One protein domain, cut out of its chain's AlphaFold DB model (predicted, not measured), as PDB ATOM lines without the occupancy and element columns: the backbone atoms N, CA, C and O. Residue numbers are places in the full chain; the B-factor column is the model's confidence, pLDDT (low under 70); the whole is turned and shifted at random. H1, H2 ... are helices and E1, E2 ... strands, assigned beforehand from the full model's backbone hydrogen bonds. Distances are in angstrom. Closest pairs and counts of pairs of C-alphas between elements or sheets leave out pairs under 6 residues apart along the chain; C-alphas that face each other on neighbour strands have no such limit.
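AT A GLANCE: This is residues 353 to 400 and 408 to 539 of the 539 residues of an uncharacterized protein of Deltaproteobacteria bacterium (UniProt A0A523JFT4). Two lobes share one long, strongly twisted sheet: E1 to E6 ring a small barrel, not fully closed, and E7 to E14 form a sandwich. H1 lies in the chain between the lobes and packs on the shared sheet. The 180 printed residues hold fourteen named strands and one named helix, H1, between E6 and E7; the class is mostly strand. The shared sheet, E2 E4 E5 E14 E7 E11 E10, and the sheet E3 E1 E6 are mixed; E9 E8 E12 E13 is antiparallel. The whole is compact, with a radius of gyration of the C-alphas of 15.9 A and spans of 41 by 36 by 32 A.

HOW THE PARTS SIT: E1 (residues 353 to 361) is staggered: its residues 353 to 357 pair with antiparallel E3 (394 to 399), N 356 to O 395 at 2.9 A, and 357 to 361 with parallel E6 (428 to 432), N 361 to O 431 at 2.8 A. E2 (378 to 380) is antiparallel to E4 (408 to 414), N 379 to O 411 at 2.9 A. E4 and E5 (417 to 423) form a hairpin, N 412 to O 419 at 2.9 A. The closest C-alphas of E2 and E3, Val 380 and His 399, are 7.5 A apart; those of E5 and E6, Asn 423 and Ile 429, 7.7 A. E14 (533 to 538) is parallel to E5, N 422 to O 536 at 2.8 A, and to E7 (453 to 458), N 537 to O 456 at 2.7 A. H1 (434 to 443) is on this sheet at a height of 7.5 A, only just over E7 with 3 C-alphas, and across it at 76 degrees on the local plane; every O i to N i+4 pair in H1 is within hydrogen-bond range. E11 (498 to 505) is antiparallel to E7, N 503 to O 455 at 2.8 A, and forms a hairpin with E10 (479 to 485), N 502 to O 482 at 2.7 A. In the sandwich, two sheets face to face, the parts that face each other are 10.0 A apart centre to centre, and the second sheet is E9 (475 to 477), E8 (463 to 472), E12 (509 to 517) and E13 (522 to 529). Within hydrogen-bond range are N 477 and O 470 of E9 and E8, at 2.9 A; N 467 and O 514 of E8 and E12, at 2.9 A; and N 511 and O 527 of E12 and E13, at 2.8 A.

IN THESE COORDINATES: E1 begins at C-alpha 353 (514.421, 192.946, 340.209) and is 25.8 A long; E8 is 26.8 A, E12 26.1 A, E13 22.2 A and H1 14.2 A. E14 ends at C-alpha 538 (501.388, 192.086, 354.738).

THE WHOLE: The farthest C-alphas, Gly 391 and Tyr 474, are 45.4 A apart. Residues 401 to 407 are not printed; C-alphas 400 and 408 are 10.7 A apart. The links E1 to E2, E2 to E3 and E10 to E11 are long. Residues 415, 424 and 425 have pLDDT under 70.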
ATOM      1  N   VAL A 353     513.966 193.961 339.263       91.06
ATOM      2  CA  VAL A 353     514.421 192.946 340.209       91.06
ATOM      3  C   VAL A 353     513.976 193.313 341.619       91.06
ATOM      4  O   VAL A 353     514.252 194.414 342.096       91.06
ATOM      5  N   GLU A 354     513.333 192.373 342.301       89.75
ATOM      6  CA  GLU A 354     512.895 192.517 343.686       89.75
ATOM      7  C   GLU A 354     513.498 191.424 344.561       89.75
ATOM      8  O   GLU A 354     513.754 190.312 344.099       89.75
ATOM      9  N   ARG A 355     513.753 191.757 345.830       92.50
ATOM     10  CA  ARG A 355     514.301 190.832 346.822       92.50
ATOM     11  C   ARG A 355     513.368 190.714 348.007       92.50
ATOM     12  O   ARG A 355     512.954 191.738 348.553       92.50
ATOM     13  N   ILE A 356     513.101 189.475 348.393       92.31
ATOM     14  CA  ILE A 356     512.173 189.118 349.457       92.31
ATOM     15  C   ILE A 356     512.840 188.117 350.390       92.31
ATOM     16  O   ILE A 356     513.389 187.115 349.943       92.31
ATOM     17  N   ASP A 357     512.747 188.386 351.681       93.25
ATOM     18  CA  ASP A 357     513.139 187.517 352.771       93.25
ATOM     19  C   ASP A 357     511.889 186.828 353.334       93.25
ATOM     20  O   ASP A 357     510.930 187.495 353.741       93.25
ATOM     21  N   LEU A 358     511.892 185.494 353.363       93.56
ATOM     22  CA  LEU A 358     510.801 184.699 353.922       93.56
ATOM     23  C   LEU A 358     511.106 184.251 355.348       93.56
ATOM     24  O   LEU A 358     512.207 183.788 355.665       93.56
ATOM     25  N   PHE A 359     510.098 184.329 356.203       93.06
ATOM     26  CA  PHE A 359     510.178 183.863 357.577       93.06
ATOM     27  C   PHE A 359     508.952 183.032 357.924       93.06
ATOM     28  O   PHE A 359     507.824 183.414 357.637       93.06
ATOM     29  N   GLU A 360     509.177 181.893 358.557       91.75
ATOM     30  CA  GLU A 360     508.139 181.035 359.099       91.75
ATOM     31  C   GLU A 360     507.712 181.541 360.487       91.75
ATOM     32  O   GLU A 360     508.541 181.816 361.363       91.75
ATOM     33  N   LYS A 361     506.396 181.627 360.697       89.69
ATOM     34  CA  LYS A 361     505.766 182.004 361.962       89.69
ATOM     35  C   LYS A 361     504.957 180.832 362.513       89.69
ATOM     36  O   LYS A 361     504.158 180.214 361.813       89.69
ATOM     37  N   LYS A 362     505.138 180.559 363.806       87.94
ATOM     38  CA  LYS A 362     504.316 179.616 364.583       87.94
ATOM     39  C   LYS A 362     503.259 180.391 365.364       87.94
ATOM     40  O   LYS A 362     503.558 181.499 365.805       87.94
ATOM     41  N   LEU A 363     502.106 179.775 365.631       84.56
ATOM     42  CA  LEU A 363     500.974 180.394 366.341       84.56
ATOM     43  C   LEU A 363     501.387 181.141 367.626       84.56
ATOM     44  O   LEU A 363     501.103 182.319 367.779       84.56
ATOM     45  N   LEU A 364     502.126 180.476 368.522       81.75
ATOM     46  CA  LEU A 364     502.641 181.058 369.777       81.75
ATOM     47  C   LEU A 364     504.122 181.473 369.692       81.75
ATOM     48  O   LEU A 364     504.785 181.736 370.699       81.75
ATOM     49  N   GLY A 365     504.690 181.456 368.486       74.19
ATOM     50  CA  GLY A 365     506.104 181.716 368.259       74.19
ATOM     51  C   GLY A 365     506.413 183.205 368.325       74.19
ATOM     52  O   GLY A 365     506.151 183.939 367.377       74.19
ATOM     53  N   LYS A 366     507.058 183.656 369.405       71.56
ATOM     54  CA  LYS A 366     507.584 185.034 369.482       71.56
ATOM     55  C   LYS A 366     508.755 185.283 368.530       71.56
ATOM     56  O   LYS A 366     509.012 186.422 368.168       71.56
ATOM     57  N   VAL A 367     509.459 184.221 368.141       77.31
ATOM     58  CA  VAL A 367     510.619 184.277 367.248       77.31
ATOM     59  C   VAL A 367     510.217 183.717 365.896       77.31
ATOM     60  O   VAL A 367     509.700 182.604 365.809       77.31
ATOM     61  N   GLU A 368     510.458 184.505 364.863       83.62
ATOM     62  CA  GLU A 368     510.361 184.071 363.480       83.62
ATOM     63  C   GLU A 368     511.597 183.265 363.086       83.62
ATOM     64  O   GLU A 368     512.720 183.592 363.482       83.62
ATOM     65  N   THR A 369     511.393 182.212 362.304       90.62
ATOM     66  CA  THR A 369     512.473 181.349 361.820       90.62
ATOM     67  C   THR A 369     512.662 181.531 360.325       90.62
ATOM     68  O   THR A 369     511.695 181.653 359.588       90.62
ATOM     69  N   GLU A 370     513.906 181.564 359.859       92.94
ATOM     70  CA  GLU A 370     514.210 181.682 358.429       92.94
ATOM     71  C   GLU A 370     513.546 180.546 357.634       92.94
ATOM     72  O   GLU A 370     513.738 179.369 357.948       92.94
ATOM     73  N   LEU A 371     512.772 180.898 356.602       91.06
ATOM     74  CA  LEU A 371     512.115 179.918 355.742       91.06
ATOM     75  C   LEU A 371     512.977 179.633 354.505       91.06
ATOM     76  O   LEU A 371     513.057 180.435 353.570       91.06
ATOM     77  N   ASN A 372     513.614 178.463 354.508       91.94
ATOM     78  CA  ASN A 372     514.453 177.985 353.412       91.94
ATOM     79  C   ASN A 372     513.700 176.953 352.565       91.94
ATOM     80  O   ASN A 372     513.485 175.817 352.992       91.94
ATOM     81  N   ILE A 373     513.322 177.360 351.359       90.81
ATOM     82  CA  ILE A 373     512.597 176.567 350.370       90.81
ATOM     83  C   ILE A 373     513.298 176.663 349.006       90.81
ATOM     84  O   ILE A 373     514.070 177.591 348.739       90.81
ATOM     85  N   PRO A 374     513.047 175.714 348.091       91.88
ATOM     86  CA  PRO A 374     513.490 175.857 346.712       91.88
ATOM     87  C   PRO A 374     512.832 177.080 346.062       91.88
ATOM     88  O   PRO A 374     511.615 177.227 346.115       91.88
ATOM     89  N   GLY A 375     513.613 177.928 345.391       90.81
ATOM     90  CA  GLY A 375     513.076 179.102 344.691       90.81
ATOM     91  C   GLY A 375     512.080 178.753 343.583       90.81
ATOM     92  O   GLY A 375     511.171 179.522 343.311       90.81
ATOM     93  N   SER A 376     512.166 177.546 343.014       91.62
ATOM     94  CA  SER A 376     511.173 177.022 342.066       91.62
ATOM     95  C   SER A 376     509.791 176.788 342.684       91.62
ATOM     96  O   SER A 376     508.824 176.630 341.951       91.62
ATOM     97  N   SER A 377     509.689 176.731 344.014       92.00
ATOM     98  CA  SER A 377     508.424 176.607 344.747       92.00
ATOM     99  C   SER A 377     507.845 177.965 345.146       92.00
ATOM    100  O   SER A 377     506.821 178.006 345.820       92.00
ATOM    101  N   PHE A 378     508.492 179.064 344.753       92.75
ATOM    102  CA  PHE A 378     508.073 180.424 345.053       92.75
ATOM    103  C   PHE A 378     508.030 181.220 343.746       92.75
ATOM    104  O   PHE A 378     509.047 181.392 343.080       92.75
ATOM    105  N   SER A 379     506.852 181.666 343.327       92.81
ATOM    106  CA  SER A 379     506.649 182.276 342.008       92.81
ATOM    107  C   SER A 379     505.823 183.548 342.096       92.81
ATOM    108  O   SER A 379     505.064 183.752 343.044       92.81
ATOM    109  N   VAL A 380     505.986 184.430 341.114       91.12
ATOM    110  CA  VAL A 380     505.088 185.573 340.943       91.12
ATOM    111  C   VAL A 380     503.745 185.042 340.445       91.12
ATOM    112  O   VAL A 380     503.700 184.283 339.476       91.12
ATOM    113  N   PHE A 381     502.665 185.430 341.126       89.38
ATOM    114  CA  PHE A 381     501.313 184.945 340.850       89.38
ATOM    115  C   PHE A 381     500.968 185.037 339.363       89.38
ATOM    116  O   PHE A 381     501.172 186.081 338.743       89.38
ATOM    117  N   ASN A 382     500.418 183.944 338.828       86.19
ATOM    118  CA  ASN A 382     499.926 183.841 337.456       86.19
ATOM    119  C   ASN A 382     500.972 184.187 336.373       86.19
ATOM    120  O   ASN A 382     500.666 184.752 335.320       86.19
ATOM    121  N   THR A 383     502.232 183.842 336.648       86.75
ATOM    122  CA  THR A 383     503.343 183.948 335.700       86.75
ATOM    123  C   THR A 383     504.295 182.768 335.845       86.75
ATOM    124  O   THR A 383     504.361 182.139 336.900       86.75
ATOM    125  N   ASP A 384     505.133 182.551 334.834       87.31
ATOM    126  CA  ASP A 384     506.206 181.554 334.895       87.31
ATOM    127  C   ASP A 384     507.466 182.061 335.636       87.31
ATOM    128  O   ASP A 384     508.495 181.382 335.679       87.31
ATOM    129  N   PHE A 385     507.430 183.266 336.219       89.62
ATOM    130  CA  PHE A 385     508.577 183.849 336.913       89.62
ATOM    131  C   PHE A 385     508.743 183.247 338.312       89.62
ATOM    132  O   PHE A 385     508.158 183.705 339.297       89.62
ATOM    133  N   THR A 386     509.592 182.228 338.411       93.62
ATOM    134  CA  THR A 386     510.012 181.629 339.687       93.62
ATOM    135  C   THR A 386     511.161 182.392 340.339       93.62
ATOM    136  O   THR A 386     511.977 183.019 339.658       93.62
ATOM    137  N   ALA A 387     511.283 182.278 341.657       94.25
ATOM    138  CA  ALA A 387     512.337 182.920 342.418       94.25
ATOM    139  C   ALA A 387     513.708 182.269 342.202       94.25
ATOM    140  O   ALA A 387     513.844 181.050 342.061       94.25
ATOM    141  N   ARG A 388     514.764 183.080 342.304       94.31
ATOM    142  CA  ARG A 388     516.142 182.606 342.445       94.31
ATOM    143  C   ARG A 388     516.604 182.751 343.891       94.31
ATOM    144  O   ARG A 388     516.621 183.855 344.430       94.31
ATOM    145  N   ASN A 389     517.079 181.660 344.483       94.44
ATOM    146  CA  ASN A 389     517.669 181.681 345.822       94.44
ATOM    147  C   ASN A 389     519.012 182.418 345.781       94.44
ATOM    148  O   ASN A 389     519.925 182.011 345.059       94.44
ATOM    149  N   ILE A 390     519.135 183.498 346.553       95.00
ATOM    150  CA  ILE A 390     520.385 184.264 346.698       95.00
ATOM    151  C   ILE A 390     520.918 184.256 348.138       95.00
ATOM    152  O   ILE A 390     522.053 184.668 348.371       95.00
ATOM    153  N   GLY A 391     520.123 183.757 349.086       92.38
ATOM    154  CA  GLY A 391     520.481 183.549 350.487       92.38
ATOM    155  C   GLY A 391     519.789 182.310 351.058       92.38
ATOM    156  O   GLY A 391     519.232 181.512 350.307       92.38
ATOM    157  N   ILE A 392     519.829 182.150 352.385       90.44
ATOM    158  CA  ILE A 392     519.161 181.035 353.085       90.44
ATOM    159  C   ILE A 392     517.639 181.172 352.985       90.44
ATOM    160  O   ILE A 392     516.948 180.203 352.699       90.44
ATOM    161  N   ASN A 393     517.134 182.385 353.187       93.94
ATOM    162  CA  ASN A 393     515.720 182.724 353.104       93.94
ATOM    163  C   ASN A 393     515.462 183.955 352.226       93.94
ATOM    164  O   ASN A 393     514.376 184.524 352.283       93.94
ATOM    165  N   THR A 394     516.457 184.367 351.436       95.44
ATOM    166  CA  THR A 394     516.368 185.516 350.532       95.44
ATOM    167  C   THR A 394     516.210 185.046 349.094       95.44
ATOM    168  O   THR A 394     517.044 184.301 348.558       95.44
ATOM    169  N   TYR A 395     515.179 185.572 348.449       94.50
ATOM    170  CA  TYR A 395     514.730 185.224 347.114       94.50
ATOM    171  C   TYR A 395     514.753 186.458 346.223       94.50
ATOM    172  O   TYR A 395     514.389 187.553 346.651       94.50
ATOM    173  N   GLU A 396     515.199 186.287 344.984       94.50
ATOM    174  CA  GLU A 396     515.236 187.340 343.973       94.50
ATOM    175  C   GLU A 396     514.294 186.997 342.816       94.50
ATOM    176  O   GLU A 396     514.367 185.898 342.263       94.50
ATOM    177  N   PHE A 397     513.439 187.946 342.441       90.62
ATOM    178  CA  PHE A 397     512.468 187.820 341.355       90.62
ATOM    179  C   PHE A 397     512.716 188.861 340.281       90.62
ATOM    180  O   PHE A 397     513.086 189.994 340.590       90.62
ATOM    181  N   TYR A 398     512.422 188.502 339.035       89.31
ATOM    182  CA  TYR A 398     512.126 189.488 338.008       89.31
ATOM    183  C   TYR A 398     510.615 189.706 337.970       89.31
ATOM    184  O   TYR A 398     509.864 188.769 337.711       89.31
ATOM    185  N   HIS A 399     510.178 190.934 338.224       86.75
ATOM    186  CA  HIS A 399     508.796 191.338 338.021       86.75
ATOM    187  C   HIS A 399     508.650 192.017 336.659       86.75
ATOM    188  O   HIS A 399     509.424 192.938 336.373       86.75
ATOM    189  N   PRO A 400     507.648 191.631 335.849       86.69
ATOM    190  CA  PRO A 400     507.279 192.406 334.673       86.69
ATOM    191  C   PRO A 400     506.721 193.776 335.086       86.69
ATOM    192  O   PRO A 400     506.589 194.096 336.274       86.69
ATOM    193  N   LYS A 408     500.903 193.086 344.202       86.75
ATOM    194  CA  LYS A 408     501.783 191.965 343.873       86.75
ATOM    195  C   LYS A 408     501.421 190.776 344.749       86.75
ATOM    196  O   LYS A 408     501.446 190.881 345.977       86.75
ATOM    197  N   TYR A 409     501.125 189.663 344.098       90.81
ATOM    198  CA  TYR A 409     500.909 188.383 344.750       90.81
ATOM    199  C   TYR A 409     502.013 187.412 344.358       90.81
ATOM    200  O   TYR A 409     502.542 187.453 343.243       90.81
ATOM    201  N   TYR A 410     502.333 186.525 345.284       92.00
ATOM    202  CA  TYR A 410     503.237 185.414 345.064       92.00
ATOM    203  C   TYR A 410     502.528 184.115 345.419       92.00
ATOM    204  O   TYR A 410     501.765 184.078 346.382       92.00
ATOM    205  N   SER A 411     502.805 183.067 344.655       92.62
ATOM    206  CA  SER A 411     502.405 181.701 344.975       92.62
ATOM    207  C   SER A 411     503.572 180.984 345.640       92.62
ATOM    208  O   SER A 411     504.713 181.049 345.169       92.62
ATOM    209  N   LEU A 412     503.282 180.320 346.753       92.62
ATOM    210  CA  LEU A 412     504.238 179.558 347.530       92.62
ATOM    211  C   LEU A 412     503.724 178.130 347.743       92.62
ATOM    212  O   LEU A 412     502.774 177.905 348.488       92.62
ATOM    213  N   GLY A 413     504.407 177.151 347.151       87.81
ATOM    214  CA  GLY A 413     504.211 175.739 347.474       87.81
ATOM    215  C   GLY A 413     504.880 175.396 348.804       87.81
ATOM    216  O   GLY A 413     506.106 175.281 348.872       87.81
ATOM    217  N   PHE A 414     504.093 175.221 349.865       78.44
ATOM    218  CA  PHE A 414     504.596 175.004 351.219       78.44
ATOM    219  C   PHE A 414     503.727 174.019 352.012       78.44
ATOM    220  O   PHE A 414     502.506 174.122 352.062       78.44
ATOM    221  N   GLY A 415     504.361 173.022 352.640       69.69
ATOM    222  CA  GLY A 415     503.650 172.033 353.465       69.69
ATOM    223  C   GLY A 415     502.672 171.129 352.699       69.69
ATOM    224  O   GLY A 415     501.804 170.530 353.320       69.69
ATOM    225  N   GLY A 416     502.806 171.022 351.372       73.00
ATOM    226  CA  GLY A 416     501.888 170.264 350.509       73.00
ATOM    227  C   GLY A 416     500.690 171.069 349.994       73.00
ATOM    228  O   GLY A 416     499.964 170.557 349.150       73.00
ATOM    229  N   ASN A 417     500.542 172.319 350.439       78.50
ATOM    230  CA  ASN A 417     499.505 173.246 350.001       78.50
ATOM    231  C   ASN A 417     500.127 174.439 349.263       78.50
ATOM    232  O   ASN A 417     501.320 174.726 349.400       78.50
ATOM    233  N   GLU A 418     499.314 175.140 348.482       88.38
ATOM    234  CA  GLU A 418     499.676 176.425 347.893       88.38
ATOM    235  C   GLU A 418     499.151 177.549 348.792       88.38
ATOM    236  O   GLU A 418     497.983 177.552 349.179       88.38
ATOM    237  N   ILE A 419     500.027 178.480 349.159       92.06
ATOM    238  CA  ILE A 419     499.686 179.676 349.933       92.06
ATOM    239  C   ILE A 419     499.959 180.881 349.047       92.06
ATOM    240  O   ILE A 419     501.009 180.961 348.402       92.06
ATOM    241  N   TYR A 420     499.049 181.845 349.063       94.00
ATOM    242  CA  TYR A 420     499.252 183.107 348.373       94.00
ATOM    243  C   TYR A 420     499.742 184.165 349.349       94.00
ATOM    244  O   TYR A 420     499.259 184.285 350.473       94.00
ATOM    245  N   LEU A 421     500.731 184.935 348.916       93.12
ATOM    246  CA  LEU A 421     501.358 185.976 349.715       93.12
ATOM    247  C   LEU A 421     501.152 187.300 348.994       93.12
ATOM    248  O   LEU A 421     501.717 187.523 347.922       93.12
ATOM    249  N   GLY A 422     500.332 188.174 349.562       88.81
ATOM    250  CA  GLY A 422     500.154 189.527 349.070       88.81
ATOM    251  C   GLY A 422     501.141 190.472 349.738       88.81
ATOM    252  O   GLY A 422     501.262 190.555 350.965       88.81
ATOM    253  N   ASN A 423     501.895 191.190 348.911       72.88
ATOM    254  CA  ASN A 423     502.924 192.105 349.369       72.88
ATOM    255  C   ASN A 423     502.754 193.457 348.687       72.88
ATOM    256  O   ASN A 423     502.698 193.552 347.461       72.88
ATOM    257  N   LEU A 424     502.690 194.523 349.483       61.47
ATOM    258  CA  LEU A 424     502.707 195.872 348.931       61.47
ATOM    259  C   LEU A 424     504.142 196.314 348.648       61.47
ATOM    260  O   LEU A 424     504.413 196.698 347.518       61.47
ATOM    261  N   PHE A 425     505.041 196.230 349.639       67.31
ATOM    262  CA  PHE A 425     506.465 196.600 349.521       67.31
ATOM    263  C   PHE A 425     507.362 196.046 350.648       67.31
ATOM    264  O   PHE A 425     508.530 196.438 350.769       67.31
ATOM    265  N   LYS A 426     506.845 195.186 351.532       72.31
ATOM    266  CA  LYS A 426     507.649 194.636 352.623       72.31
ATOM    267  C   LYS A 426     508.640 193.637 352.045       72.31
ATOM    268  O   LYS A 426     508.273 192.594 351.524       72.31
ATOM    269  N   LYS A 427     509.929 193.926 352.198       82.25
ATOM    270  CA  LYS A 427     510.985 192.972 351.834       82.25
ATOM    271  C   LYS A 427     510.943 191.715 352.693       82.25
ATOM    272  O   LYS A 427     511.502 190.714 352.297       82.25
ATOM    273  N   LYS A 428     510.289 191.771 353.848       89.19
ATOM    274  CA  LYS A 428     510.143 190.672 354.791       89.19
ATOM    275  C   LYS A 428     508.700 190.174 354.770       89.19
ATOM    276  O   LYS A 428     507.800 190.969 355.033       89.19
ATOM    277  N   ILE A 429     508.493 188.890 354.491       90.06
ATOM    278  CA  ILE A 429     507.167 188.260 354.486       90.06
ATOM    279  C   ILE A 429     507.117 187.163 355.549       90.06
ATOM    280  O   ILE A 429     507.941 186.247 355.551       90.06
ATOM    281  N   GLU A 430     506.124 187.258 356.433       91.00
ATOM    282  CA  GLU A 430     505.791 186.217 357.406       91.00
ATOM    283  C   GLU A 430     504.835 185.192 356.787       91.00
ATOM    284  O   GLU A 430     503.748 185.553 356.329       91.00
ATOM    285  N   VAL A 431     505.220 183.919 356.827       92.19
ATOM    286  CA  VAL A 431     504.460 182.774 356.319       92.19
ATOM    287  C   VAL A 431     504.025 181.900 357.505       92.19
ATOM    288  O   VAL A 431     504.883 181.483 358.291       92.19
ATOM    289  N   PRO A 432     502.722 181.617 357.682       91.81
ATOM    290  CA  PRO A 432     502.263 180.706 358.724       91.81
ATOM    291  C   PRO A 432     502.725 179.278 358.419       91.81
ATOM    292  O   PRO A 432     502.643 178.811 357.283       91.81
ATOM    293  N   ASN A 433     503.214 178.568 359.437       90.12
ATOM    294  CA  ASN A 433     503.539 177.157 359.268       90.12
ATOM    295  C   ASN A 433     502.275 176.283 359.163       90.12
ATOM    296  O   ASN A 433     501.178 176.734 359.492       90.12
ATOM    297  N   SER A 434     502.421 175.012 358.766       89.38
ATOM    298  CA  SER A 434     501.272 174.100 358.627       89.38
ATOM    299  C   SER A 434     500.442 173.995 359.904       89.38
ATOM    300  O   SER A 434     499.247 174.229 359.864       89.38
ATOM    301  N   GLY A 435     501.080 173.783 361.060       89.88
ATOM    302  CA  GLY A 435     500.357 173.680 362.332       89.88
ATOM    303  C   GLY A 435     499.630 174.967 362.749       89.88
ATOM    304  O   GLY A 435     498.619 174.897 363.441       89.88
ATOM    305  N   PHE A 436     500.120 176.142 362.342       91.75
ATOM    306  CA  PHE A 436     499.392 177.395 362.522       91.75
ATOM    307  C   PHE A 436     498.164 177.409 361.607       91.75
ATOM    308  O   PHE A 436     497.061 177.599 362.108       91.75
ATOM    309  N   MET A 437     498.319 177.128 360.312       91.81
ATOM    310  CA  MET A 437     497.173 177.050 359.398       91.81
ATOM    311  C   MET A 437     496.121 176.044 359.883       91.81
ATOM    312  O   MET A 437     494.953 176.402 359.958       91.81
ATOM    313  N   ASP A 438     496.530 174.850 360.316       91.56
ATOM    314  CA  ASP A 438     495.630 173.832 360.875       91.56
ATOM    315  C   ASP A 438     494.856 174.380 362.085       91.56
ATOM    316  O   ASP A 438     493.644 174.229 362.166       91.56
ATOM    317  N   SER A 439     495.525 175.119 362.979       93.06
ATOM    318  CA  SER A 439     494.867 175.747 364.139       93.06
ATOM    319  C   SER A 439     493.846 176.817 363.741       93.06
ATOM    320  O   SER A 439     492.859 177.021 364.446       93.06
ATOM    321  N   VAL A 440     494.093 177.534 362.639       94.25
ATOM    322  CA  VAL A 440     493.148 178.517 362.089       94.25
ATOM    323  C   VAL A 440     491.929 177.786 361.522       94.25
ATOM    324  O   VAL A 440     490.804 178.143 361.850       94.25
ATOM    325  N   LEU A 441     492.141 176.741 360.719       93.31
ATOM    326  CA  LEU A 441     491.060 175.926 360.153       93.31
ATOM    327  C   LEU A 441     490.206 175.273 361.253       93.31
ATOM    328  O   LEU A 441     488.978 175.346 361.200       93.31
ATOM    329  N   ASP A 442     490.849 174.731 362.290       94.38
ATOM    330  CA  ASP A 442     490.189 174.163 363.468       94.38
ATOM    331  C   ASP A 442     489.334 175.207 364.201       94.38
ATOM    332  O   ASP A 442     488.221 174.903 364.632       94.38
ATOM    333  N   PHE A 443     489.823 176.448 364.326       94.44
ATOM    334  CA  PHE A 443     489.073 177.540 364.952       94.44
ATOM    335  C   PHE A 443     487.790 177.876 364.180       94.44
ATOM    336  O   PHE A 443     486.730 178.017 364.787       94.44
ATOM    337  N   PHE A 444     487.868 177.933 362.847       93.00
ATOM    338  CA  PHE A 444     486.698 178.118 361.982       93.00
ATOM    339  C   PHE A 444     485.834 176.854 361.847       93.00
ATOM    340  O   PHE A 444     484.774 176.901 361.223       93.00
ATOM    341  N   ASN A 445     486.253 175.729 362.439       93.38
ATOM    342  CA  ASN A 445     485.591 174.432 362.336       93.38
ATOM    343  C   ASN A 445     485.395 173.990 360.870       93.38
ATOM    344  O   ASN A 445     484.325 173.511 360.482       93.38
ATOM    345  N   ILE A 446     486.436 174.168 360.049       91.94
ATOM    346  CA  ILE A 446     486.454 173.761 358.641       91.94
ATOM    347  C   ILE A 446     487.572 172.747 358.388       91.94
ATOM    348  O   ILE A 446     488.707 172.926 358.809       91.94
ATOM    349  N   GLU A 447     487.253 171.669 357.671       86.19
ATOM    350  CA  GLU A 447     488.233 170.619 357.347       86.19
ATOM    351  C   GLU A 447     489.056 170.950 356.091       86.19
ATOM    352  O   GLU A 447     490.140 170.407 355.884       86.19
ATOM    353  N   SER A 448     488.528 171.809 355.213       86.94
ATOM    354  CA  SER A 448     489.180 172.204 353.964       86.94
ATOM    355  C   SER A 448     488.678 173.562 353.490       86.94
ATOM    356  O   SER A 448     487.564 173.955 353.824       86.94
ATOM    357  N   LEU A 449     489.460 174.224 352.638       87.81
ATOM    358  CA  LEU A 449     489.084 175.494 352.012       87.81
ATOM    359  C   LEU A 449     488.232 175.314 350.742       87.81
ATOM    360  O   LEU A 449     488.066 176.256 349.979       87.81
ATOM    361  N   TYR A 450     487.682 174.126 350.476       89.00
ATOM    362  CA  TYR A 450     486.870 173.916 349.277       89.00
ATOM    363  C   TYR A 450     485.653 174.856 349.255       89.00
ATOM    364  O   TYR A 450     484.803 174.798 350.144       89.00
ATOM    365  N   LYS A 451     485.565 175.701 348.221       86.06
ATOM    366  CA  LYS A 451     484.614 176.815 348.054       86.06
ATOM    367  C   LYS A 451     484.681 177.885 349.141       86.06
ATOM    368  O   LYS A 451     483.717 178.607 349.361       86.06
ATOM    369  N   GLN A 452     485.804 177.978 349.834       90.75
ATOM    370  CA  GLN A 452     486.022 178.895 350.942       90.75
ATOM    371  C   GLN A 452     487.380 179.574 350.787       90.75
ATOM    372  O   GLN A 452     488.261 179.096 350.070       90.75
ATOM    373  N   CYS A 453     487.562 180.686 351.480       93.50
ATOM    374  CA  CYS A 453     488.850 181.351 351.554       93.50
ATOM    375  C   CYS A 453     489.140 181.804 352.980       93.50
ATOM    376  O   CYS A 453     488.233 182.079 353.773       93.50
ATOM    377  N   ILE A 454     490.428 181.944 353.271       95.88
ATOM    378  CA  ILE A 454     490.905 182.672 354.439       95.88
ATOM    379  C   ILE A 454     491.863 183.746 353.955       95.88
ATOM    380  O   ILE A 454     492.855 183.451 353.288       95.88
ATOM    381  N   VAL A 455     491.581 184.987 354.334       96.56
ATOM    382  CA  VAL A 455     492.491 186.115 354.168       96.56
ATOM    383  C   VAL A 455     493.031 186.499 355.540       96.56
ATOM    384  O   VAL A 455     492.306 187.001 356.397       96.56
ATOM    385  N   GLN A 456     494.319 186.266 355.757       96.12
ATOM    386  CA  GLN A 456     495.043 186.678 356.952       96.12
ATOM    387  C   GLN A 456     495.686 188.046 356.713       96.12
ATOM    388  O   GLN A 456     496.573 188.175 355.877       96.12
ATOM    389  N   ILE A 457     495.310 189.051 357.495       95.44
ATOM    390  CA  ILE A 457     495.919 190.381 357.493       95.44
ATOM    391  C   ILE A 457     496.916 190.474 358.650       95.44
ATOM    392  O   ILE A 457     496.525 190.449 359.818       95.44
ATOM    393  N   ASN A 458     498.206 190.604 358.339       93.19
ATOM    394  CA  ASN A 458     499.247 190.879 359.330       93.19
ATOM    395  C   ASN A 458     499.359 192.387 359.562       93.19
ATOM    396  O   ASN A 458     499.681 193.117 358.627       93.19
ATOM    397  N   MET A 459     499.132 192.830 360.799       90.75
ATOM    398  CA  MET A 459     499.157 194.245 361.174       90.75
ATOM    399  C   MET A 459     500.565 194.670 361.606       90.75
ATOM    400  O   MET A 459     501.271 193.922 362.283       90.75
ATOM    401  N   SER A 460     500.984 195.888 361.257       86.62
ATOM    402  CA  SER A 460     502.304 196.407 361.646       86.62
ATOM    403  C   SER A 460     502.363 197.023 363.045       86.62
ATOM    404  O   SER A 460     503.457 197.217 363.575       86.62
ATOM    405  N   MET A 461     501.215 197.418 363.602       89.88
ATOM    406  CA  MET A 461     501.095 198.210 364.832       89.88
ATOM    407  C   MET A 461     499.761 197.916 365.537       89.88
ATOM    408  O   MET A 461     498.857 197.397 364.881       89.88
ATOM    409  N   PRO A 462     499.611 198.287 366.824       92.31
ATOM    410  CA  PRO A 462     498.338 198.196 367.536       92.31
ATOM    411  C   PRO A 462     497.195 198.916 366.807       92.31
ATOM    412  O   PRO A 462     497.334 200.067 366.370       92.31
ATOM    413  N   VAL A 463     496.069 198.217 366.675       94.75
ATOM    414  CA  VAL A 463     494.876 198.647 365.934       94.75
ATOM    415  C   VAL A 463     493.778 199.055 366.911       94.75
ATOM    416  O   VAL A 463     493.604 198.425 367.947       94.75
ATOM    417  N   ILE A 464     493.029 200.102 366.563       95.69
ATOM    418  CA  ILE A 464     491.869 200.587 367.331       95.69
ATOM    419  C   ILE A 464     490.532 200.248 366.669       95.69
ATOM    420  O   ILE A 464     489.525 200.139 367.358       95.69
ATOM    421  N   ASP A 465     490.512 200.125 365.341       96.31
ATOM    422  CA  ASP A 465     489.308 199.827 364.568       96.31
ATOM    423  C   ASP A 465     489.682 199.073 363.289       96.31
ATOM    424  O   ASP A 465     490.722 199.336 362.676       96.31
ATOM    425  N   PHE A 466     488.820 198.144 362.892       96.81
ATOM    426  CA  PHE A 466     488.978 197.331 361.695       96.81
ATOM    427  C   PHE A 466     487.619 197.184 361.028       96.81
ATOM    428  O   PHE A 466     486.693 196.597 361.586       96.81
ATOM    429  N   LYS A 467     487.518 197.694 359.806       96.75
ATOM    430  CA  LYS A 467     486.316 197.590 358.987       96.75
ATOM    431  C   LYS A 467     486.650 196.819 357.733       96.75
ATOM    432  O   LYS A 467     487.626 197.140 357.061       96.75
ATOM    433  N   ALA A 468     485.822 195.846 357.393       96.12
ATOM    434  CA  ALA A 468     485.881 195.206 356.096       96.12
ATOM    435  C   ALA A 468     484.474 194.864 355.617       96.12
ATOM    436  O   ALA A 468     483.599 194.523 356.412       96.12
ATOM    437  N   MET A 469     484.283 194.944 354.308       95.69
ATOM    438  CA  MET A 469     483.098 194.457 353.619       95.69
ATOM    439  C   MET A 469     483.540 193.687 352.386       95.69
ATOM    440  O   MET A 469     484.546 194.020 351.749       95.69
ATOM    441  N   GLY A 470     482.786 192.644 352.065       93.44
ATOM    442  CA  GLY A 470     483.049 191.832 350.899       93.44
ATOM    443  C   GLY A 470     482.039 192.076 349.773       93.44
ATOM    444  O   GLY A 470     480.847 192.248 350.024       93.44
ATOM    445  N   GLU A 471     482.520 192.055 348.533       91.81
ATOM    446  CA  GLU A 471     481.732 192.080 347.292       91.81
ATOM    447  C   GLU A 471     481.864 190.699 346.620       91.81
ATOM    448  O   GLU A 471     482.968 190.161 346.532       91.81
ATOM    449  N   SER A 472     480.764 190.094 346.173       89.69
ATOM    450  CA  SER A 472     480.756 188.819 345.439       89.69
ATOM    451  C   SER A 472     480.007 188.949 344.113       89.69
ATOM    452  O   SER A 472     479.404 189.977 343.818       89.69
ATOM    453  N   GLU A 473     479.987 187.870 343.328       81.25
ATOM    454  CA  GLU A 473     479.165 187.792 342.112       81.25
ATOM    455  C   GLU A 473     477.654 187.972 342.375       81.25
ATOM    456  O   GLU A 473     476.919 188.321 341.457       81.25
ATOM    457  N   TYR A 474     477.197 187.780 343.621       77.88
ATOM    458  CA  TYR A 474     475.793 187.895 344.036       77.88
ATOM    459  C   TYR A 474     475.516 189.111 344.931       77.88
ATOM    460  O   TYR A 474     474.624 189.025 345.772       77.88
ATOM    461  N   ASP A 475     476.259 190.212 344.762       76.81
ATOM    462  CA  ASP A 475     476.218 191.440 345.582       76.81
ATOM    463  C   ASP A 475     477.186 191.388 346.776       76.81
ATOM    464  O   ASP A 475     478.394 191.559 346.609       76.81
ATOM    465  N   THR A 476     476.705 191.108 347.987       84.25
ATOM    466  CA  THR A 476     477.553 191.122 349.187       84.25
ATOM    467  C   THR A 476     478.167 189.751 349.454       84.25
ATOM    468  O   THR A 476     477.492 188.722 349.432       84.25
ATOM    469  N   LEU A 477     479.475 189.720 349.705       86.75
ATOM    470  CA  LEU A 477     480.151 188.527 350.207       86.75
ATOM    471  C   LEU A 477     479.953 188.476 351.723       86.75
ATOM    472  O   LEU A 477     480.343 189.404 352.437       86.75
ATOM    473  N   ASN A 478     479.372 187.382 352.214       89.06
ATOM    474  CA  ASN A 478     479.289 187.154 353.649       89.06
ATOM    475  C   ASN A 478     480.689 186.830 354.180       89.06
ATOM    476  O   ASN A 478     481.291 185.832 353.776       89.06
ATOM    477  N   ILE A 479     481.196 187.686 355.064       94.25
ATOM    478  CA  ILE A 479     482.508 187.525 355.679       94.25
ATOM    479  C   ILE A 479     482.380 187.457 357.194       94.25
ATOM    480  O   ILE A 479     481.618 188.208 357.803       94.25
ATOM    481  N   GLU A 480     483.175 186.587 357.799       95.81
ATOM    482  CA  GLU A 480     483.382 186.555 359.243       95.81
ATOM    483  C   GLU A 480     484.790 187.053 359.554       95.81
ATOM    484  O   GLU A 480     485.747 186.695 358.863       95.81
ATOM    485  N   ILE A 481     484.919 187.898 360.576       97.19
ATOM    486  CA  ILE A 481     486.189 188.526 360.938       97.19
ATOM    487  C   ILE A 481     486.528 188.138 362.369       97.19
ATOM    488  O   ILE A 481     485.745 188.384 363.283       97.19
ATOM    489  N   TYR A 482     487.718 187.577 362.555       97.62
ATOM    490  CA  TYR A 482     488.266 187.269 363.871       97.62
ATOM    491  C   TYR A 482     489.688 187.798 363.989       97.62
ATOM    492  O   TYR A 482     490.433 187.891 363.015       97.62
ATOM    493  N   PHE A 483     490.087 188.119 365.206       97.44
ATOM    494  CA  PHE A 483     491.385 188.683 365.531       97.44
ATOM    495  C   PHE A 483     492.202 187.674 366.316       97.44
ATOM    496  O   PHE A 483     491.667 186.980 367.172       97.44
ATOM    497  N   LEU A 484     493.501 187.607 366.049       95.56
ATOM    498  CA  LEU A 484     494.440 186.795 366.814       95.56
ATOM    499  C   LEU A 484     495.370 187.708 367.605       95.56
ATOM    500  O   LEU A 484     496.066 188.559 367.038       95.56
ATOM    501  N   GLY A 485     495.375 187.509 368.918       92.88
ATOM    502  CA  GLY A 485     496.278 188.188 369.831       92.88
ATOM    503  C   GLY A 485     497.687 187.591 369.836       92.88
ATOM    504  O   GLY A 485     497.893 186.418 369.522       92.88
ATOM    505  N   SER A 486     498.661 188.375 370.294       90.69
ATOM    506  CA  SER A 486     500.042 187.939 370.562       90.69
ATOM    507  C   SER A 486     500.156 186.823 371.619       90.69
ATOM    508  O   SER A 486     501.200 186.177 371.749       90.69
ATOM    509  N   ASP A 487     499.085 186.574 372.382       89.81
ATOM    510  CA  ASP A 487     498.943 185.451 373.315       89.81
ATOM    511  C   ASP A 487     498.397 184.169 372.653       89.81
ATOM    512  O   ASP A 487     498.255 183.145 373.324       89.81
ATOM    513  N   GLY A 488     498.123 184.222 371.345       90.19
ATOM    514  CA  GLY A 488     497.610 183.132 370.520       90.19
ATOM    515  C   GLY A 488     496.129 182.835 370.704       90.19
ATOM    516  O   GLY A 488     495.700 181.730 370.372       90.19
ATOM    517  N   LYS A 489     495.348 183.771 371.252       91.81
ATOM    518  CA  LYS A 489     493.897 183.619 371.377       91.81
ATOM    519  C   LYS A 489     493.159 184.357 370.277       91.81
ATOM    520  O   LYS A 489     493.500 185.492 369.948       91.81
ATOM    521  N   PHE A 490     492.121 183.706 369.766       94.94
ATOM    522  CA  PHE A 490     491.170 184.322 368.857       94.94
ATOM    523  C   PHE A 490     490.111 185.122 369.624       94.94
ATOM    524  O   PHE A 490     489.686 184.720 370.711       94.94
ATOM    525  N   SER A 491     489.670 186.234 369.045       95.62
ATOM    526  CA  SER A 491     488.571 187.062 369.540       95.62
ATOM    527  C   SER A 491     487.760 187.651 368.385       95.62
ATOM    528  O   SER A 491     488.281 187.858 367.295       95.62
ATOM    529  N   GLU A 492     486.482 187.940 368.623       95.62
ATOM    530  CA  GLU A 492     485.630 188.696 367.685       95.62
ATOM    531  C   GLU A 492     485.898 190.208 367.761       95.62
ATOM    532  O   GLU A 492     485.586 190.953 366.837       95.62
ATOM    533  N   GLU A 493     486.507 190.666 368.857       96.00
ATOM    534  CA  GLU A 493     486.808 192.075 369.115       96.00
ATOM    535  C   GLU A 493     488.315 192.337 369.141       96.00
ATOM    536  O   GLU A 493     489.115 191.484 369.547       96.00
ATOM    537  N   ILE A 494     488.690 193.550 368.742       96.06
ATOM    538  CA  ILE A 494     490.063 194.050 368.798       96.06
ATOM    539  C   ILE A 494     490.441 194.324 370.256       96.06
ATOM    540  O   ILE A 494     489.635 194.827 371.039       96.06
ATOM    541  N   ASN A 495     491.679 194.006 370.622       93.06
ATOM    542  CA  ASN A 495     492.251 194.319 371.926       93.06
ATOM    543  C   ASN A 495     493.723 194.739 371.790       93.06
ATOM    544  O   ASN A 495     494.320 194.624 370.722       93.06
ATOM    545  N   ASP A 496     494.331 195.166 372.897       90.31
ATOM    546  CA  ASP A 496     495.717 195.660 372.943       90.31
ATOM    547  C   ASP A 496     496.775 194.633 372.484       90.31
ATOM    548  O   ASP A 496     497.936 194.981 372.265       90.31
ATOM    549  N   LEU A 497     496.411 193.350 372.382       92.31
ATOM    550  CA  LEU A 497     497.290 192.272 371.936       92.31
ATOM    551  C   LEU A 497     497.068 191.884 370.473       92.31
ATOM    552  O   LEU A 497     497.815 191.032 369.997       92.31
ATOM    553  N   THR A 498     496.069 192.433 369.777       94.88
ATOM    554  CA  THR A 498     495.728 192.061 368.398       94.88
ATOM    555  C   THR A 498     496.913 192.290 367.452       94.88
ATOM    556  O   THR A 498     497.388 193.411 367.293       94.88
ATOM    557  N   GLU A 499     497.376 191.219 366.797       92.69
ATOM    558  CA  GLU A 499     498.474 191.267 365.812       92.69
ATOM    559  C   GLU A 499     498.009 190.923 364.390       92.69
ATOM    560  O   GLU A 499     498.664 191.285 363.406       92.69
ATOM    561  N   LYS A 500     496.919 190.157 364.265       95.25
ATOM    562  CA  LYS A 500     496.427 189.643 362.983       95.25
ATOM    563  C   LYS A 500     494.905 189.664 362.944       95.25
ATOM    564  O   LYS A 500     494.263 189.405 363.960       95.25
ATOM    565  N   ALA A 501     494.345 189.922 361.769       97.38
ATOM    566  CA  ALA A 501     492.934 189.683 361.473       97.38
ATOM    567  C   ALA A 501     492.808 188.532 360.477       97.38
ATOM    568  O   ALA A 501     493.647 188.367 359.594       97.38
ATOM    569  N   PHE A 502     491.751 187.751 360.617       97.56
ATOM    570  CA  PHE A 502     491.381 186.653 359.744       97.56
ATOM    571  C   PHE A 502     489.998 186.943 359.201       97.56
ATOM    572  O   PHE A 502     489.061 187.127 359.973       97.56
ATOM    573  N   ILE A 503     489.898 186.996 357.881       97.12
ATOM    574  CA  ILE A 503     488.647 187.180 357.164       97.12
ATOM    575  C   ILE A 503     488.329 185.850 356.500       97.12
ATOM    576  O   ILE A 503     489.065 185.396 355.622       97.12
ATOM    577  N   TYR A 504     487.256 185.221 356.951       96.19
ATOM    578  CA  TYR A 504     486.734 183.994 356.379       96.19
ATOM    579  C   TYR A 504     485.600 184.331 355.417       96.19
ATOM    580  O   TYR A 504     484.660 185.034 355.786       96.19
ATOM    581  N   GLY A 505     485.705 183.844 354.182       93.62
ATOM    582  CA  GLY A 505     484.687 184.007 353.147       93.62
ATOM    583  C   GLY A 505     484.211 182.652 352.633       93.62
ATOM    584  O   GLY A 505     485.007 181.735 352.426       93.62
ATOM    585  N   ASN A 506     482.905 182.531 352.406       88.50
ATOM    586  CA  ASN A 506     482.258 181.309 351.917       88.50
ATOM    587  C   ASN A 506     481.970 181.311 350.403       88.50
ATOM    588  O   ASN A 506     481.352 180.373 349.901       88.50
ATOM    589  N   PHE A 507     482.384 182.361 349.692       87.06
ATOM    590  CA  PHE A 507     482.280 182.493 348.240       87.06
ATOM    591  C   PHE A 507     483.467 183.274 347.689       87.06
ATOM    592  O   PHE A 507     484.126 184.014 348.414       87.06
ATOM    593  N   GLN A 508     483.705 183.144 346.387       87.94
ATOM    594  CA  GLN A 508     484.668 183.991 345.699       87.94
ATOM    595  C   GLN A 508     484.213 185.456 345.680       87.94
ATOM    596  O   GLN A 508     483.024 185.758 345.560       87.94
ATOM    597  N   GLY A 509     485.171 186.371 345.756       91.38
ATOM    598  CA  GLY A 509     484.886 187.791 345.751       91.38
ATOM    599  C   GLY A 509     486.082 188.662 346.091       91.38
ATOM    600  O   GLY A 509     487.246 188.252 346.036       91.38
ATOM    601  N   LEU A 510     485.759 189.893 346.444       93.38
ATOM    602  CA  LEU A 510     486.674 190.945 346.832       93.38
ATOM    603  C   LEU A 510     486.405 191.324 348.283       93.38
ATOM    604  O   LEU A 510     485.252 191.390 348.691       93.38
ATOM    605  N   VAL A 511     487.443 191.633 349.051       95.44
ATOM    606  CA  VAL A 511     487.313 192.183 350.402       95.44
ATOM    607  C   VAL A 511     487.998 193.538 350.450       95.44
ATOM    608  O   VAL A 511     489.196 193.642 350.189       95.44
ATOM    609  N   ASN A 512     487.242 194.571 350.805       95.94
ATOM    610  CA  ASN A 512     487.735 195.935 350.946       95.94
ATOM    611  C   ASN A 512     487.684 196.338 352.412       95.94
ATOM    612  O   ASN A 512     486.685 196.073 353.079       95.94
ATOM    613  N   GLY A 513     488.722 197.006 352.910       96.00
ATOM    614  CA  GLY A 513     488.761 197.374 354.316       96.00
ATOM    615  C   GLY A 513     489.608 198.584 354.670       96.00
ATOM    616  O   GLY A 513     490.414 199.081 353.881       96.00
ATOM    617  N   GLU A 514     489.391 199.040 355.899       96.88
ATOM    618  CA  GLU A 514     490.110 200.114 356.573       96.88
ATOM    619  C   GLU A 514     490.630 199.591 357.921       96.88
ATOM    620  O   GLU A 514     489.881 199.008 358.705       96.88
ATOM    621  N   ILE A 515     491.911 199.827 358.199       96.12
ATOM    622  CA  ILE A 515     492.556 199.565 359.491       96.12
ATOM    623  C   ILE A 515     492.909 200.917 360.097       96.12
ATOM    624  O   ILE A 515     493.631 201.691 359.467       96.12
ATOM    625  N   SER A 516     492.428 201.215 361.301       95.88
ATOM    626  CA  SER A 516     492.809 202.425 362.039       95.88
ATOM    627  C   SER A 516     493.759 202.070 363.177       95.88
ATOM    628  O   SER A 516     493.474 201.170 363.964       95.88
ATOM    629  N   TYR A 517     494.870 202.795 363.293       94.88
ATOM    630  CA  TYR A 517     495.902 202.552 364.305       94.88
ATOM    631  C   TYR A 517     495.828 203.556 365.463       94.88
ATOM    632  O   TYR A 517     495.287 204.655 365.320       94.88
ATOM    633  N   GLU A 518     496.425 203.208 366.606       92.62
ATOM    634  CA  GLU A 518     496.442 204.064 367.811       92.62
ATOM    635  C   GLU A 518     497.060 205.452 367.586       92.62
ATOM    636  O   GLU A 518     496.714 206.421 368.260       92.62
ATOM    637  N   ASP A 519     497.973 205.572 366.624       91.56
ATOM    638  CA  ASP A 519     498.646 206.828 366.302       91.56
ATOM    639  C   ASP A 519     497.864 207.727 365.321       91.56
ATOM    640  O   ASP A 519     498.389 208.751 364.866       91.56
ATOM    641  N   GLY A 520     496.627 207.341 364.988       92.00
ATOM    642  CA  GLY A 520     495.714 208.058 364.101       92.00
ATOM    643  C   GLY A 520     495.965 207.851 362.605       92.00
ATOM    644  O   GLY A 520     495.222 208.400 361.789       92.00
ATOM    645  N   SER A 521     496.995 207.092 362.220       94.19
ATOM    646  CA  SER A 521     497.180 206.671 360.830       94.19
ATOM    647  C   SER A 521     496.216 205.545 360.450       94.19
ATOM    648  O   SER A 521     495.608 204.902 361.310       94.19
ATOM    649  N   LYS A 522     496.042 205.332 359.143       94.69
ATOM    650  CA  LYS A 522     495.125 204.331 358.594       94.69
ATOM    651  C   LYS A 522     495.754 203.537 357.459       94.69
ATOM    652  O   LYS A 522     496.558 204.081 356.714       94.69
ATOM    653  N   ASP A 523     495.329 202.300 357.267       94.00
ATOM    654  CA  ASP A 523     495.587 201.543 356.041       94.00
ATOM    655  C   ASP A 523     494.283 201.216 355.327       94.00
ATOM    656  O   ASP A 523     493.284 200.894 355.962       94.00
ATOM    657  N   TYR A 524     494.310 201.299 353.998       94.56
ATOM    658  CA  TYR A 524     493.188 200.937 353.134       94.56
ATOM    659  C   TYR A 524     493.612 199.783 352.248       94.56
ATOM    660  O   TYR A 524     494.664 199.845 351.593       94.56
ATOM    661  N   PHE A 525     492.801 198.735 352.240       93.06
ATOM    662  CA  PHE A 525     493.133 197.502 351.563       93.06
ATOM    663  C   PHE A 525     492.034 196.991 350.658       93.06
ATOM    664  O   PHE A 525     490.847 197.182 350.901       93.06
ATOM    665  N   GLN A 526     492.497 196.268 349.647       93.94
ATOM    666  CA  GLN A 526     491.704 195.436 348.770       93.94
ATOM    667  C   GLN A 526     492.417 194.088 348.686       93.94
ATOM    668  O   GLN A 526     493.592 194.024 348.311       93.94
ATOM    669  N   SER A 527     491.722 193.032 349.082       94.12
ATOM    670  CA  SER A 527     492.194 191.652 349.051       94.12
ATOM    671  C   SER A 527     491.177 190.775 348.325       94.12
ATOM    672  O   SER A 527     490.051 191.207 348.080       94.12
ATOM    673  N   TYR A 528     491.567 189.560 347.954       91.88
ATOM    674  CA  TYR A 528     490.729 188.668 347.154       91.88
ATOM    675  C   TYR A 528     490.418 187.398 347.923       91.88
ATOM    676  O   TYR A 528     491.295 186.773 348.515       91.88
ATOM    677  N   CYS A 529     489.151 187.017 347.867       89.94
ATOM    678  CA  CYS A 529     488.680 185.729 348.317       89.94
ATOM    679  C   CYS A 529     488.500 184.856 347.077       89.94
ATOM    680  O   CYS A 529     487.628 185.123 346.253       89.94
ATOM    681  N   SER A 530     489.346 183.847 346.917       87.44
ATOM    682  CA  SER A 530     489.253 182.876 345.826       87.44
ATOM    683  C   SER A 530     488.977 181.491 346.404       87.44
ATOM    684  O   SER A 530     489.316 181.218 347.556       87.44
ATOM    685  N   ASP A 531     488.348 180.616 345.620       86.56
ATOM    686  CA  ASP A 531     488.071 179.237 346.038       86.56
ATOM    687  C   ASP A 531     489.373 178.536 346.478       86.56
ATOM    688  O   ASP A 531     490.407 178.665 345.821       86.56
ATOM    689  N   SER A 532     489.334 177.808 347.599       89.75
ATOM    690  CA  SER A 532     490.429 176.953 348.069       89.75
ATOM    691  C   SER A 532     491.725 177.709 348.357       89.75
ATOM    692  O   SER A 532     492.816 177.158 348.242       89.75
ATOM    693  N   THR A 533     491.605 178.978 348.753       90.94
ATOM    694  CA  THR A 533     492.735 179.904 348.870       90.94
ATOM    695  C   THR A 533     492.990 180.292 350.324       90.94
ATOM    696  O   THR A 533     492.100 180.791 351.016       90.94
ATOM    697  N   TYR A 534     494.238 180.128 350.768       94.00
ATOM    698  CA  TYR A 534     494.766 180.783 351.965       94.00
ATOM    699  C   TYR A 534     495.675 181.934 351.523       94.00
ATOM    700  O   TYR A 534     496.745 181.708 350.948       94.00
ATOM    701  N   LEU A 535     495.248 183.169 351.771       94.88
ATOM    702  CA  LEU A 535     495.949 184.385 351.372       94.88
ATOM    703  C   LEU A 535     496.495 185.107 352.604       94.88
ATOM    704  O   LEU A 535     495.756 185.399 353.537       94.88
ATOM    705  N   VAL A 536     497.787 185.424 352.604       95.00
ATOM    706  CA  VAL A 536     498.439 186.197 353.666       95.00
ATOM    707  C   VAL A 536     498.824 187.565 353.142       95.00
ATOM    708  O   VAL A 536     499.663 187.690 352.252       95.00
ATOM    709  N   GLU A 537     498.261 188.595 353.749       93.38
ATOM    710  CA  GLU A 537     498.497 189.987 353.417       93.38
ATOM    711  C   GLU A 537     499.416 190.652 354.434       93.38
ATOM    712  O   GLU A 537     499.231 190.545 355.648       93.38
ATOM    713  N   GLN A 538     500.403 191.383 353.922       89.19
ATOM    714  CA  GLN A 538     501.388 192.086 354.738       89.19
ATOM    715  C   GLN A 538     501.111 193.597 354.722       89.19
ATOM    716  O   GLN A 538     501.297 194.234 353.677       89.19
ATOM    717  N   TYR A 539     500.708 194.158 355.871       79.88
ATOM    718  CA  TYR A 539     500.458 195.592 356.082       79.88
ATOM    719  C   TYR A 539     501.417 196.183 357.103       79.88
ATOM    720  O   TYR A 539     501.569 195.598 358.199       79.88
TER     721      TYR A 539